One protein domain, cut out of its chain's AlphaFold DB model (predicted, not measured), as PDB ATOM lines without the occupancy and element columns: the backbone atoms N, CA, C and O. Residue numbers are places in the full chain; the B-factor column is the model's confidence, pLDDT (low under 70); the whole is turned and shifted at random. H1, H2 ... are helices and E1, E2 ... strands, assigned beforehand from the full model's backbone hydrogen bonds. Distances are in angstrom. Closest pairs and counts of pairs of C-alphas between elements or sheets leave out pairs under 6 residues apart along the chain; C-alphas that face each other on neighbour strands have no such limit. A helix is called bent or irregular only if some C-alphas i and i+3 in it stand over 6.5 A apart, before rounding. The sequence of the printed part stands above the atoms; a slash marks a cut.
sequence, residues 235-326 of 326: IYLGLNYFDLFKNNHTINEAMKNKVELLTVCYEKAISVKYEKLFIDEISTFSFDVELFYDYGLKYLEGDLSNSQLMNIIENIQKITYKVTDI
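Overview. This is residues 235 to 326 of the 326 residues of an uncharacterized protein of Alkalibacterium olivapovliticus (UniProt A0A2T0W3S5). A narrow three-stranded sheet stands toward one end of the domain, and its hairpin E2 and E3 reaches to the tip at Asp 280, away from the helices H1, H2 and H3. H3 and H4 fold back on each other as a helical hairpin; H2 packs on H3, the short H1 packs on the first residues of H4, and H4 runs on until its residues 316 to 324 graze the sheet. The printed part has 92 residues, with four named helices and three named strands in the order E1, H1, H2, E2, E3, H3, H4, and its class is mixed, helices and strands. The sheet runs E1, E2, E3 and is mixed, E1 parallel to E2 and E3 antiparallel to it. The whole is compact, with a radius of gyration of the C-alphas of 13.0 A and spans of 36, 28 and 19 A along its three main axes.

Along the chain. In the sheet, E2 covers residues 271 to 278 and is 22.3 A from first to last C-alpha, E3 covers residues 281 to 286 with 16.7 A, and the short E1 covers residues 235 to 237. C-alpha 235, where the printed part begins, stands at (8.979, -44.585, -33.448), and C-alpha 278, at the end of E2, at (26.607, -51.817, -40.787). H4, the longest helix, covers residues 306 to 324 and is 27.5 A long; its last C-alpha, 324, is at (24.759, -36.949, -38.447). H2 covers residues 253 to 267 with 20.7 A, and H3 residues 289 to 301 with 17.8 A. H3 is irregular: C-alphas 291 and 294 are 7.2 A apart. H1 has five residues, 243 to 247.

Arrangement. E2 is the inner strand of the sheet, and E1 and E3 are its edge strands. E1 and E2 are parallel, with 33 degrees between their directions, and N 237 and O 273 are within hydrogen-bond range at 2.8 A, as are N 273 and O 235 at 2.8 A. E2 and E3 form an antiparallel hairpin, with 152 degrees between their directions; N 274 and O 285 are 2.8 A apart, and N 283 and O 276 3.0 A. E1, H1 with H2, and E2 make a strand-helix-strand unit, two parallel neighbour strands with helices between them, and its crossover is right-handed. H2 is on the sheet but only grazes it, with residues 258 to 266. H4 also only grazes it, with residues 316 to 324; the closest C-alphas of E3 and H4 are those of Ser 286 and Thr 320, 6.6 A apart. H1 and H3 are not on the sheet. H3 and H4 touch as a helical hairpin at a shallow tilt of 4 degrees, opposite ways, the closest C-alphas being those of Tyr 299 and Leu 309, 7.0 A apart. H2 and H3 touch at a steep tilt of 41 degrees, opposite ways, closest at the C-alphas of Tyr 266 and Val 289, 5.6 A. H4 touches H1 with residues 306 to 310 alone, the closest C-alphas being those of Phe 245 and Asn 306, 5.8 A apart. H1 and H2 are close but not clearly touching, with the C-alphas of Leu 244 and Met 255 at 6.7 A, and H2 and H4 are apart. In H1 and H4 every O i to N i+4 pair is within hydrogen-bond range; in H2 10 of 11 are, and in H3 7 of 9.

Size, cuts and confidence. The two C-alphas farthest apart are those of Asp 280 and Glu 301, at 39.6 A. The printed part has no cut and ends at Ile 326, the chain's last residue. The six links between the named elements are tight. The mean pLDDT of the printed part is 86.2; residue 280 and residues 321 to 326, of which 321 to 324 belong to H4, are under 70.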
ATOM      1  N   ILE A 235       9.223 -43.339 -32.721       97.31
ATOM      2  CA  ILE A 235       8.979 -44.585 -33.448       97.31
ATOM      3  C   ILE A 235      10.242 -44.963 -34.213       97.31
ATOM      4  O   ILE A 235      10.786 -44.155 -34.963       97.31
ATOM      5  N   TYR A 236      10.686 -46.202 -34.037       95.69
ATOM      6  CA  TYR A 236      11.822 -46.780 -34.742       95.69
ATOM      7  C   TYR A 236      11.303 -47.706 -35.842       95.69
ATOM      8  O   TYR A 236      10.515 -48.618 -35.581       95.69
ATOM      9  N   LEU A 237      11.710 -47.445 -37.079       95.00
ATOM     10  CA  LEU A 237      11.368 -48.243 -38.249       95.00
ATOM     11  C   LEU A 237      12.293 -49.458 -38.316       95.00
ATOM     12  O   LEU A 237      13.515 -49.298 -38.255       95.00
ATOM     13  N   GLY A 238      11.716 -50.651 -38.478       92.12
ATOM     14  CA  GLY A 238      12.490 -51.877 -38.658       92.12
ATOM     15  C   GLY A 238      13.381 -51.830 -39.904       92.12
ATOM     16  O   GLY A 238      13.089 -51.119 -40.868       92.12
ATOM     17  N   LEU A 239      14.454 -52.624 -39.901       89.31
ATOM     18  CA  LEU A 239      15.462 -52.671 -40.973       89.31
ATOM     19  C   LEU A 239      14.860 -52.810 -42.383       89.31
ATOM     20  O   LEU A 239      15.317 -52.168 -43.327       89.31
ATOM     21  N   ASN A 240      13.788 -53.595 -42.510       90.75
ATOM     22  CA  ASN A 240      13.131 -53.905 -43.779       90.75
ATOM     23  C   ASN A 240      11.832 -53.104 -43.971       90.75
ATOM     24  O   ASN A 240      10.990 -53.450 -44.804       90.75
ATOM     25  N   TYR A 241      11.626 -52.017 -43.216       92.31
ATOM     26  CA  TYR A 241      10.382 -51.240 -43.245       92.31
ATOM     27  C   TYR A 241       9.971 -50.829 -44.667       92.31
ATOM     28  O   TYR A 241       8.797 -50.936 -45.030       92.31
ATOM     29  N   PHE A 242      10.928 -50.424 -45.503       91.19
ATOM     30  CA  PHE A 242      10.661 -49.961 -46.867       91.19
ATOM     31  C   PHE A 242      10.722 -51.059 -47.946       91.19
ATOM     32  O   PHE A 242      10.460 -50.776 -49.115       91.19
ATOM     33  N   ASP A 243      11.015 -52.315 -47.606       89.94
ATOM     34  CA  ASP A 243      11.229 -53.363 -48.618       89.94
ATOM     35  C   ASP A 243       9.960 -53.729 -49.397       89.94
ATOM     36  O   ASP A 243      10.022 -54.022 -50.595       89.94
ATOM     37  N   LEU A 244       8.787 -53.595 -48.769       86.88
ATOM     38  CA  LEU A 244       7.492 -53.771 -49.438       86.88
ATOM     39  C   LEU A 244       7.307 -52.836 -50.644       86.88
ATOM     40  O   LEU A 244       6.586 -53.192 -51.575       86.88
ATOM     41  N   PHE A 245       7.951 -51.667 -50.652       86.38
ATOM     42  CA  PHE A 245       7.853 -50.693 -51.740       86.38
ATOM     43  C   PHE A 245       8.800 -50.987 -52.903       86.38
ATOM     44  O   PHE A 245       8.500 -50.607 -54.033       86.38
ATOM     45  N   LYS A 246       9.904 -51.703 -52.653       83.94
ATOM     46  CA  LYS A 246      10.865 -52.103 -53.691       83.94
ATOM     47  C   LYS A 246      10.322 -53.231 -54.568       83.94
ATOM     48  O   LYS A 246      10.516 -53.220 -55.778       83.94
ATOM     49  N   ASN A 247       9.643 -54.193 -53.946       75.25
ATOM     50  CA  ASN A 247       9.316 -55.474 -54.576       75.25
ATOM     51  C   ASN A 247       7.911 -55.536 -55.195       75.25
ATOM     52  O   ASN A 247       7.603 -56.486 -55.912       75.25
ATOM     53  N   ASN A 248       7.047 -54.555 -54.922       74.50
ATOM     54  CA  ASN A 248       5.669 -54.542 -55.414       74.50
ATOM     55  C   ASN A 248       5.470 -53.495 -56.510       74.50
ATOM     56  O   ASN A 248       5.930 -52.360 -56.401       74.50
ATOM     57  N   HIS A 249       4.703 -53.850 -57.543       72.69
ATOM     58  CA  HIS A 249       4.311 -52.927 -58.618       72.69
ATOM     59  C   HIS A 249       2.929 -52.296 -58.405       72.69
ATOM     60  O   HIS A 249       2.573 -51.352 -59.106       72.69
ATOM     61  N   THR A 250       2.155 -52.791 -57.437       81.31
ATOM     62  CA  THR A 250       0.827 -52.279 -57.083       81.31
ATOM     63  C   THR A 250       0.792 -51.819 -55.630       81.31
ATOM     64  O   THR A 250       1.455 -52.394 -54.767       81.31
ATOM     65  N   ILE A 251       0.027 -50.760 -55.359       84.06
ATOM     66  CA  ILE A 251      -0.188 -50.250 -54.000       84.06
ATOM     67  C   ILE A 251      -1.127 -51.210 -53.264       84.06
ATOM     68  O   ILE A 251      -2.273 -51.393 -53.679       84.06
ATOM     69  N   ASN A 252      -0.662 -51.795 -52.160       89.12
ATOM     70  CA  ASN A 252      -1.479 -52.635 -51.283       89.12
ATOM     71  C   ASN A 252      -1.754 -51.957 -49.927       89.12
ATOM     72  O   ASN A 252      -1.222 -50.889 -49.622       89.12
ATOM     73  N   GLU A 253      -2.608 -52.574 -49.111       91.88
ATOM     74  CA  GLU A 253      -3.021 -52.031 -47.812       91.88
ATOM     75  C   GLU A 253      -1.851 -51.862 -46.830       91.88
ATOM     76  O   GLU A 253      -1.769 -50.846 -46.145       91.88
ATOM     77  N   ALA A 254      -0.902 -52.801 -46.797       92.06
ATOM     78  CA  ALA A 254       0.262 -52.707 -45.916       92.06
ATOM     79  C   ALA A 254       1.149 -51.500 -46.266       92.06
ATOM     80  O   ALA A 254       1.627 -50.803 -45.374       92.06
ATOM     81  N   MET A 255       1.321 -51.214 -47.560       92.00
ATOM     82  CA  MET A 255       2.063 -50.041 -48.035       92.00
ATOM     83  C   MET A 255       1.354 -48.744 -47.641       92.00
ATOM     84  O   MET A 255       1.992 -47.845 -47.099       92.00
ATOM     85  N   LYS A 256       0.028 -48.672 -47.832       93.81
ATOM     86  CA  LYS A 256      -0.779 -47.520 -47.400       93.81
ATOM     87  C   LYS A 256      -0.659 -47.282 -45.899       93.81
ATOM     88  O   LYS A 256      -0.362 -46.165 -45.495       93.81
ATOM     89  N   ASN A 257      -0.780 -48.337 -45.094       96.19
ATOM     90  CA  ASN A 257      -0.642 -48.256 -43.642       96.19
ATOM     91  C   ASN A 257       0.740 -47.724 -43.224       96.19
ATOM     92  O   ASN A 257       0.839 -46.913 -42.308       96.19
ATOM     93  N   LYS A 258       1.817 -48.145 -43.901       95.75
ATOM     94  CA  LYS A 258       3.176 -47.655 -43.620       95.75
ATOM     95  C   LYS A 258       3.364 -46.175 -43.958       95.75
ATOM     96  O   LYS A 258       4.064 -45.484 -43.223       95.75
ATOM     97  N   VAL A 259       2.760 -45.694 -45.045       95.31
ATOM     98  CA  VAL A 259       2.794 -44.265 -45.399       95.31
ATOM     99  C   VAL A 259       1.951 -43.452 -44.423       95.31
ATOM    100  O   VAL A 259       2.444 -42.475 -43.870       95.31
ATOM    101  N   GLU A 260       0.731 -43.901 -44.134       96.62
ATOM    102  CA  GLU A 260      -0.176 -43.231 -43.200       96.62
ATOM    103  C   GLU A 260       0.401 -43.162 -41.777       96.62
ATOM    104  O   GLU A 260       0.258 -42.147 -41.106       96.62
ATOM    105  N   LEU A 261       1.129 -44.191 -41.325       97.38
ATOM    106  CA  LEU A 261       1.867 -44.133 -40.061       97.38
ATOM    107  C   LEU A 261       2.834 -42.936 -40.025       97.38
ATOM    108  O   LEU A 261       2.864 -42.210 -39.034       97.38
ATOM    109  N   LEU A 262       3.621 -42.726 -41.085       96.56
ATOM    110  CA  LEU A 262       4.588 -41.625 -41.153       96.56
ATOM    111  C   LEU A 262       3.888 -40.260 -41.214       96.56
ATOM    112  O   LEU A 262       4.352 -39.317 -40.576       96.56
ATOM    113  N   THR A 263       2.743 -40.176 -41.897       94.69
ATOM    114  CA  THR A 263       1.856 -39.002 -41.886       94.69
ATOM    115  C   THR A 263       1.407 -38.665 -40.461       94.69
ATOM    116  O   THR A 263       1.592 -37.536 -40.014       94.69
ATOM    117  N   VAL A 264       0.919 -39.655 -39.701       96.19
ATOM    118  CA  VAL A 264       0.523 -39.469 -38.293       96.19
ATOM    119  C   VAL A 264       1.709 -39.044 -37.426       96.19
ATOM    120  O   VAL A 264       1.558 -38.209 -36.536       96.19
ATOM    121  N   CYS A 265       2.903 -39.589 -37.675       96.56
ATOM    122  CA  CYS A 265       4.094 -39.192 -36.929       96.56
ATOM    123  C   CYS A 265       4.425 -37.713 -37.134       96.56
ATOM    124  O   CYS A 265       4.693 -37.021 -36.156       96.56
ATOM    125  N   TYR A 266       4.354 -37.222 -38.373       95.56
ATOM    126  CA  TYR A 266       4.538 -35.802 -38.667       95.56
ATOM    127  C   TYR A 266       3.481 -34.939 -37.964       95.56
ATOM    128  O   TYR A 266       3.827 -34.029 -37.213       95.56
ATOM    129  N   GLU A 267       2.198 -35.273 -38.126       94.75
ATOM    130  CA  GLU A 267       1.080 -34.496 -37.568       94.75
ATOM    131  C   GLU A 267       1.110 -34.407 -36.040       94.75
ATOM    132  O   GLU A 267       0.687 -33.407 -35.458       94.75
ATOM    133  N   LYS A 268       1.628 -35.446 -35.377       95.50
ATOM    134  CA  LYS A 268       1.735 -35.511 -33.915       95.50
ATOM    135  C   LYS A 268       3.129 -35.176 -33.392       95.50
ATOM    136  O   LYS A 268       3.371 -35.363 -32.202       95.50
ATOM    137  N   ALA A 269       4.023 -34.688 -34.255       95.69
ATOM    138  CA  ALA A 269       5.410 -34.364 -33.928       95.69
ATOM    139  C   ALA A 269       6.161 -35.516 -33.224       95.69
ATOM    140  O   ALA A 269       6.977 -35.298 -32.327       95.69
ATOM    141  N   ILE A 270       5.877 -36.759 -33.622       96.19
ATOM    142  CA  ILE A 270       6.558 -37.955 -33.127       96.19
ATOM    143  C   ILE A 270       7.885 -38.085 -33.871       96.19
ATOM    144  O   ILE A 270       7.917 -38.147 -35.101       96.19
ATOM    145  N   SER A 271       8.988 -38.178 -33.126       96.06
ATOM    146  CA  SER A 271      10.301 -38.426 -33.721       96.06
ATOM    147  C   SER A 271      10.317 -39.797 -34.394       96.06
ATOM    148  O   SER A 271      10.052 -40.814 -33.752       96.06
ATOM    149  N   VAL A 272      10.646 -39.838 -35.684       96.06
ATOM    150  CA  VAL A 272      10.837 -41.099 -36.404       96.06
ATOM    151  C   VAL A 272      12.316 -41.342 -36.592       96.06
ATOM    152  O   VAL A 272      13.074 -40.457 -36.987       96.06
ATOM    153  N   LYS A 273      12.723 -42.569 -36.304       93.19
ATOM    154  CA  LYS A 273      14.086 -43.049 -36.460       93.19
ATOM    155  C   LYS A 273      14.070 -44.294 -37.324       93.19
ATOM    156  O   LYS A 273      13.102 -45.045 -37.294       93.19
ATOM    157  N   TYR A 274      15.122 -44.533 -38.086       87.25
ATOM    158  CA  TYR A 274      15.277 -45.765 -38.848       87.25
ATOM    159  C   TYR A 274      16.611 -46.421 -38.518       87.25
ATOM    160  O   TYR A 274      17.619 -45.745 -38.298       87.25
ATOM    161  N   GLU A 275      16.591 -47.747 -38.471       80.44
ATOM    162  CA  GLU A 275      17.773 -48.559 -38.220       80.44
ATOM    163  C   GLU A 275      18.457 -48.927 -39.536       80.44
ATOM    164  O   GLU A 275      17.808 -49.155 -40.562       80.44
ATOM    165  N   LYS A 276      19.787 -49.004 -39.505       74.12
ATOM    166  CA  LYS A 276      20.577 -49.548 -40.605       74.12
ATOM    167  C   LYS A 276      21.698 -50.415 -40.059       74.12
ATOM    168  O   LYS A 276      22.456 -49.977 -39.197       74.12
ATOM    169  N   LEU A 277      21.810 -51.618 -40.613       73.00
ATOM    170  CA  LEU A 277      22.897 -52.533 -40.309       73.00
ATOM    171  C   LEU A 277      24.164 -52.108 -41.066       73.00
ATOM    172  O   LEU A 277      24.171 -52.025 -42.299       73.00
ATOM    173  N   PHE A 278      25.225 -51.845 -40.317       70.38
ATOM    174  CA  PHE A 278      26.607 -51.817 -40.787       70.38
ATOM    175  C   PHE A 278      27.287 -53.103 -40.324       70.38
ATOM    176  O   PHE A 278      26.825 -53.684 -39.358       70.38
ATOM    177  N   ILE A 279      28.337 -53.531 -41.034       70.00
ATOM    178  CA  ILE A 279      29.091 -54.801 -40.897       70.00
ATOM    179  C   ILE A 279      28.717 -55.651 -39.661       70.00
ATOM    180  O   ILE A 279      28.176 -56.731 -39.871       70.00
ATOM    181  N   ASP A 280      28.925 -55.143 -38.434       65.19
ATOM    182  CA  ASP A 280      28.550 -55.810 -37.173       65.19
ATOM    183  C   ASP A 280      27.746 -54.927 -36.174       65.19
ATOM    184  O   ASP A 280      27.601 -55.290 -35.008       65.19
ATOM    185  N   GLU A 281      27.235 -53.758 -36.581       70.69
ATOM    186  CA  GLU A 281      26.540 -52.808 -35.693       70.69
ATOM    187  C   GLU A 281      25.275 -52.212 -36.332       70.69
ATOM    188  O   GLU A 281      25.264 -51.813 -37.499       70.69
ATOM    189  N   ILE A 282      24.202 -52.095 -35.544       71.88
ATOM    190  CA  ILE A 282      23.014 -51.323 -35.927       71.88
ATOM    191  C   ILE A 282      23.208 -49.868 -35.510       71.88
ATOM    192  O   ILE A 282      23.290 -49.554 -34.322       71.88
ATOM    193  N   SER A 283      23.173 -48.972 -36.493       77.38
ATOM    194  CA  SER A 283      23.132 -47.529 -36.256       77.38
ATOM    195  C   SER A 283      21.718 -46.993 -36.461       77.38
ATOM    196  O   SER A 283      20.997 -47.411 -37.370       77.38
ATOM    197  N   THR A 284      21.330 -46.038 -35.617       81.50
ATOM    198  CA  THR A 284      20.016 -45.389 -35.658       81.50
ATOM    199  C   THR A 284      20.143 -43.962 -36.176       81.50
ATOM    200  O   THR A 284      20.946 -43.186 -35.664       81.50
ATOM    201  N   PHE A 285      19.306 -43.595 -37.145       83.56
ATOM    202  CA  PHE A 285      19.295 -42.269 -37.767       83.56
ATOM    203  C   PHE A 285      17.907 -41.646 -37.671       83.56
ATOM    204  O   PHE A 285      16.902 -42.357 -37.704       83.56
ATOM    205  N   SER A 286      17.829 -40.318 -37.605       86.50
ATOM    206  CA  SER A 286      16.547 -39.617 -37.728       86.50
ATOM    207  C   SER A 286      15.976 -39.796 -39.137       86.50
ATOM    208  O   SER A 286      16.696 -39.734 -40.130       86.50
ATOM    209  N   PHE A 287      14.672 -40.004 -39.249       87.94
ATOM    210  CA  PHE A 287      13.963 -39.948 -40.520       87.94
ATOM    211  C   PHE A 287      13.236 -38.608 -40.616       87.94
ATOM    212  O   PHE A 287      12.474 -38.252 -39.716       87.94
ATOM    213  N   ASP A 288      13.470 -37.869 -41.697       89.25
ATOM    214  CA  ASP A 288      12.825 -36.576 -41.910       89.25
ATOM    215  C   ASP A 288      11.391 -36.786 -42.422       89.25
ATOM    216  O   ASP A 288      11.135 -36.936 -43.620       89.25
ATOM    217  N   VAL A 289      10.452 -36.872 -41.476       90.94
ATOM    218  CA  VAL A 289       9.023 -37.020 -41.778       90.94
ATOM    219  C   VAL A 289       8.411 -35.762 -42.381       90.94
ATOM    220  O   VAL A 289       7.422 -35.880 -43.097       90.94
ATOM    221  N   GLU A 290       8.996 -34.589 -42.139       90.94
ATOM    222  CA  GLU A 290       8.543 -33.329 -42.732       90.94
ATOM    223  C   GLU A 290       8.820 -33.335 -44.234       90.94
ATOM    224  O   GLU A 290       7.903 -33.154 -45.035       90.94
ATOM    225  N   LEU A 291      10.050 -33.683 -44.627       89.50
ATOM    226  CA  LEU A 291      10.411 -33.827 -46.035       89.50
ATOM    227  C   LEU A 291       9.626 -34.954 -46.727       89.50
ATOM    228  O   LEU A 291       9.419 -34.904 -47.938       89.50
ATOM    229  N   PHE A 292       9.185 -35.971 -45.982       92.44
ATOM    230  CA  PHE A 292       8.375 -37.069 -46.512       92.44
ATOM    231  C   PHE A 292       6.890 -36.712 -46.693       92.44
ATOM    232  O   PHE A 292       6.272 -37.213 -47.634       92.44
ATOM    233  N   TYR A 293       6.313 -35.887 -45.813       91.94
ATOM    234  CA  TYR A 293       4.862 -35.739 -45.628       91.94
ATOM    235  C   TYR A 293       4.093 -35.495 -46.934       91.94
ATOM    236  O   TYR A 293       3.223 -36.292 -47.302       91.94
ATOM    237  N   ASP A 294       4.471 -34.457 -47.682       91.44
ATOM    238  CA  ASP A 294       3.798 -34.071 -48.927       91.44
ATOM    239  C   ASP A 294       3.851 -35.178 -49.991       91.44
ATOM    240  O   ASP A 294       2.915 -35.362 -50.773       91.44
ATOM    241  N   TYR A 295       4.950 -35.935 -50.042       93.56
ATOM    242  CA  TYR A 295       5.097 -37.048 -50.977       93.56
ATOM    243  C   TYR A 295       4.307 -38.277 -50.528       93.56
ATOM    244  O   TYR A 295       3.744 -38.977 -51.368       93.56
ATOM    245  N   GLY A 296       4.224 -38.524 -49.220       90.94
ATOM    246  CA  GLY A 296       3.366 -39.561 -48.658       90.94
ATOM    247  C   GLY A 296       1.899 -39.353 -49.042       90.94
ATOM    248  O   GLY A 296       1.257 -40.287 -49.521       90.94
ATOM    249  N   LEU A 297       1.389 -38.122 -48.931       91.38
ATOM    250  CA  LEU A 297       0.015 -37.789 -49.333       91.38
ATOM    251  C   LEU A 297      -0.225 -38.017 -50.829       91.38
ATOM    252  O   LEU A 297      -1.134 -38.763 -51.191       91.38
ATOM    253  N   LYS A 298       0.652 -37.492 -51.693       92.56
ATOM    254  CA  LYS A 298       0.571 -37.717 -53.149       92.56
ATOM    255  C   LYS A 298       0.590 -39.200 -53.509       92.56
ATOM    256  O   LYS A 298      -0.106 -39.644 -54.417       92.56
ATOM    257  N   TYR A 299       1.381 -39.994 -52.793       92.44
ATOM    258  CA  TYR A 299       1.395 -41.439 -52.978       92.44
ATOM    259  C   TYR A 299       0.056 -42.093 -52.609       92.44
ATOM    260  O   TYR A 299      -0.439 -42.939 -53.355       92.44
ATOM    261  N   LEU A 300      -0.553 -41.693 -51.489       89.81
ATOM    262  CA  LEU A 300      -1.864 -42.194 -51.069       89.81
ATOM    263  C   LEU A 300      -2.988 -41.807 -52.044       89.81
ATOM    264  O   LEU A 300      -3.914 -42.596 -52.241       89.81
ATOM    265  N   GLU A 301      -2.880 -40.638 -52.677       92.19
ATOM    266  CA  GLU A 301      -3.806 -40.131 -53.701       92.19
ATOM    267  C   GLU A 301      -3.627 -40.807 -55.074       92.19
ATOM    268  O   GLU A 301      -4.525 -40.756 -55.913       92.19
ATOM    269  N   GLY A 302      -2.511 -41.515 -55.285       89.44
ATOM    270  CA  GLY A 302      -2.188 -42.200 -56.541       89.44
ATOM    271  C   GLY A 302      -1.365 -41.366 -57.527       89.44
ATOM    272  O   GLY A 302      -1.118 -41.824 -58.644       89.44
ATOM    273  N   ASP A 303      -0.889 -40.191 -57.113       92.38
ATOM    274  CA  ASP A 303      -0.084 -39.272 -57.926       92.38
ATOM    275  C   ASP A 303       1.398 -39.680 -58.016       92.38
ATOM    276  O   ASP A 303       2.142 -39.174 -58.862       92.38
ATOM    277  N   LEU A 304       1.847 -40.604 -57.160       91.25
ATOM    278  CA  LEU A 304       3.195 -41.174 -57.194       91.25
ATOM    279  C   LEU A 304       3.161 -42.694 -57.344       91.25
ATOM    280  O   LEU A 304       2.467 -43.403 -56.619       91.25
ATOM    281  N   SER A 305       4.003 -43.207 -58.238       90.31
ATOM    282  CA  SER A 305       4.301 -44.637 -58.322       90.31
ATOM    283  C   SER A 305       5.219 -45.097 -57.182       90.31
ATOM    284  O   SER A 305       5.967 -44.306 -56.602       90.31
ATOM    285  N   ASN A 306       5.247 -46.410 -56.923       88.56
ATOM    286  CA  ASN A 306       6.152 -47.021 -55.939       88.56
ATOM    287  C   ASN A 306       7.628 -46.656 -56.195       88.56
ATOM    288  O   ASN A 306       8.356 -46.333 -55.261       88.56
ATOM    289  N   SER A 307       8.065 -46.647 -57.461       89.31
ATOM    290  CA  SER A 307       9.447 -46.299 -57.820       89.31
ATOM    291  C   SER A 307       9.771 -44.828 -57.540       89.31
ATOM    292  O   SER A 307      10.854 -44.525 -57.042       89.31
ATOM    293  N   GLN A 308       8.831 -43.914 -57.801       92.12
ATOM    294  CA  GLN A 308       9.012 -42.498 -57.471       92.12
ATOM    295  C   GLN A 308       9.100 -42.286 -55.957       92.12
ATOM    296  O   GLN A 308      10.018 -41.603 -55.506       92.12
ATOM    297  N   LEU A 309       8.205 -42.908 -55.179       91.56
ATOM    298  CA  LEU A 309       8.244 -42.825 -53.717       91.56
ATOM    299  C   LEU A 309       9.558 -43.391 -53.158       91.56
ATOM    300  O   LEU A 309      10.164 -42.776 -52.285       91.56
ATOM    301  N   MET A 310      10.045 -44.516 -53.689       91.44
ATOM    302  CA  MET A 310      11.311 -45.102 -53.243       91.44
ATOM    303  C   MET A 310      12.517 -44.206 -53.509       91.44
ATOM    304  O   MET A 310      13.346 -44.035 -52.619       91.44
ATOM    305  N   ASN A 311      12.589 -43.568 -54.680       91.75
ATOM    306  CA  ASN A 311      13.652 -42.602 -54.964       91.75
ATOM    307  C   ASN A 311      13.635 -41.426 -53.973       91.75
ATOM    308  O   ASN A 311      14.690 -40.943 -53.563       91.75
ATOM    309  N   ILE A 312      12.444 -40.971 -53.570       92.38
ATOM    310  CA  ILE A 312      12.279 -39.920 -52.558       92.38
ATOM    311  C   ILE A 312      12.785 -40.410 -51.198       92.38
ATOM    312  O   ILE A 312      13.629 -39.744 -50.602       92.38
ATOM    313  N   ILE A 313      12.346 -41.587 -50.741       91.06
ATOM    314  CA  ILE A 313      12.777 -42.186 -49.467       91.06
ATOM    315  C   ILE A 313      14.303 -42.330 -49.412       91.06
ATOM    316  O   ILE A 313      14.925 -41.929 -48.431       91.06
ATOM    317  N   GLU A 314      14.930 -42.846 -50.472       89.75
ATOM    318  CA  GLU A 314      16.388 -42.991 -50.535       89.75
ATOM    319  C   GLU A 314      17.117 -41.645 -50.464       89.75
ATOM    320  O   GLU A 314      18.184 -41.544 -49.854       89.75
ATOM    321  N   ASN A 315      16.565 -40.604 -51.088       89.25
ATOM    322  CA  ASN A 315      17.140 -39.265 -51.024       89.25
ATOM    323  C   ASN A 315      17.006 -38.659 -49.624       89.25
ATOM    324  O   ASN A 315      17.981 -38.089 -49.137       89.25
ATOM    325  N   ILE A 316      15.863 -38.845 -48.956       87.38
ATOM    326  CA  ILE A 316      15.661 -38.440 -47.557       87.38
ATOM    327  C   ILE A 316      16.708 -39.115 -46.664       87.38
ATOM    328  O   ILE A 316      17.445 -38.436 -45.954       87.38
ATOM    329  N   GLN A 317      16.863 -40.438 -46.773       84.75
ATOM    330  CA  GLN A 317      17.851 -41.194 -45.993       84.75
ATOM    331  C   GLN A 317      19.293 -40.709 -46.235       84.75
ATOM    332  O   GLN A 317      20.080 -40.597 -45.296       84.75
ATOM    333  N   LYS A 318      19.659 -40.388 -47.485       83.38
ATOM    334  CA  LYS A 318      20.989 -39.841 -47.823       83.38
ATOM    335  C   LYS A 318      21.224 -38.451 -47.233       83.38
ATOM    336  O   LYS A 318      22.358 -38.150 -46.863       83.38
ATOM    337  N   ILE A 319      20.197 -37.601 -47.199       77.94
ATOM    338  CA  ILE A 319      20.290 -36.258 -46.614       77.94
ATOM    339  C   ILE A 319      20.527 -36.383 -45.114       77.94
ATOM    340  O   ILE A 319      21.501 -35.816 -44.623       77.94
ATOM    341  N   THR A 320      19.718 -37.178 -44.408       71.69
ATOM    342  CA  THR A 320      19.856 -37.287 -42.953       71.69
ATOM    343  C   THR A 320      21.191 -37.892 -42.534       71.69
ATOM    344  O   THR A 320      21.800 -37.414 -41.582       71.69
ATOM    345  N   TYR A 321      21.705 -38.865 -43.294       69.19
ATOM    346  CA  TYR A 321      23.022 -39.456 -43.043       69.19
ATOM    347  C   TYR A 321      24.159 -38.415 -43.063       69.19
ATOM    348  O   TYR A 321      25.046 -38.437 -42.217       69.19
ATOM    349  N   LYS A 322      24.121 -37.453 -43.996       61.44
ATOM    350  CA  LYS A 322      25.151 -36.403 -44.091       61.44
ATOM    351  C   LYS A 322      25.125 -35.407 -42.932       61.44
ATOM    352  O   LYS A 322      26.122 -34.729 -42.718       61.44
ATOM    353  N   VAL A 323      23.994 -35.274 -42.243       58.00
ATOM    354  CA  VAL A 323      23.829 -34.326 -41.132       58.00
ATOM    355  C   VAL A 323      24.333 -34.923 -39.816       58.00
ATOM    356  O   VAL A 323      24.772 -34.177 -38.951       58.00
ATOM    357  N   THR A 324      24.310 -36.251 -39.665       54.59
ATOM    358  CA  THR A 324      24.759 -36.949 -38.447       54.59
ATOM    359  C   THR A 324      26.270 -37.200 -38.374       54.59
ATOM    360  O   THR A 324      26.772 -37.465 -37.289       54.59
ATOM    361  N   ASP A 325      26.986 -37.096 -39.499       48.22
ATOM    362  CA  ASP A 325      28.445 -37.300 -39.602       48.22
ATOM    363  C   ASP A 325      29.270 -35.991 -39.426       48.22
ATOM    364  O   ASP A 325      30.458 -35.961 -39.758       48.22
ATOM    365  N   ILE A 326      28.658 -34.898 -38.938       39.53
ATOM    366  CA  ILE A 326      29.283 -33.575 -38.692       39.53
ATOM    367  C   ILE A 326      29.231 -33.237 -37.202       39.53
ATOM    368  O   ILE A 326      30.266 -32.772 -36.673       39.53
TER     369      ILE A 326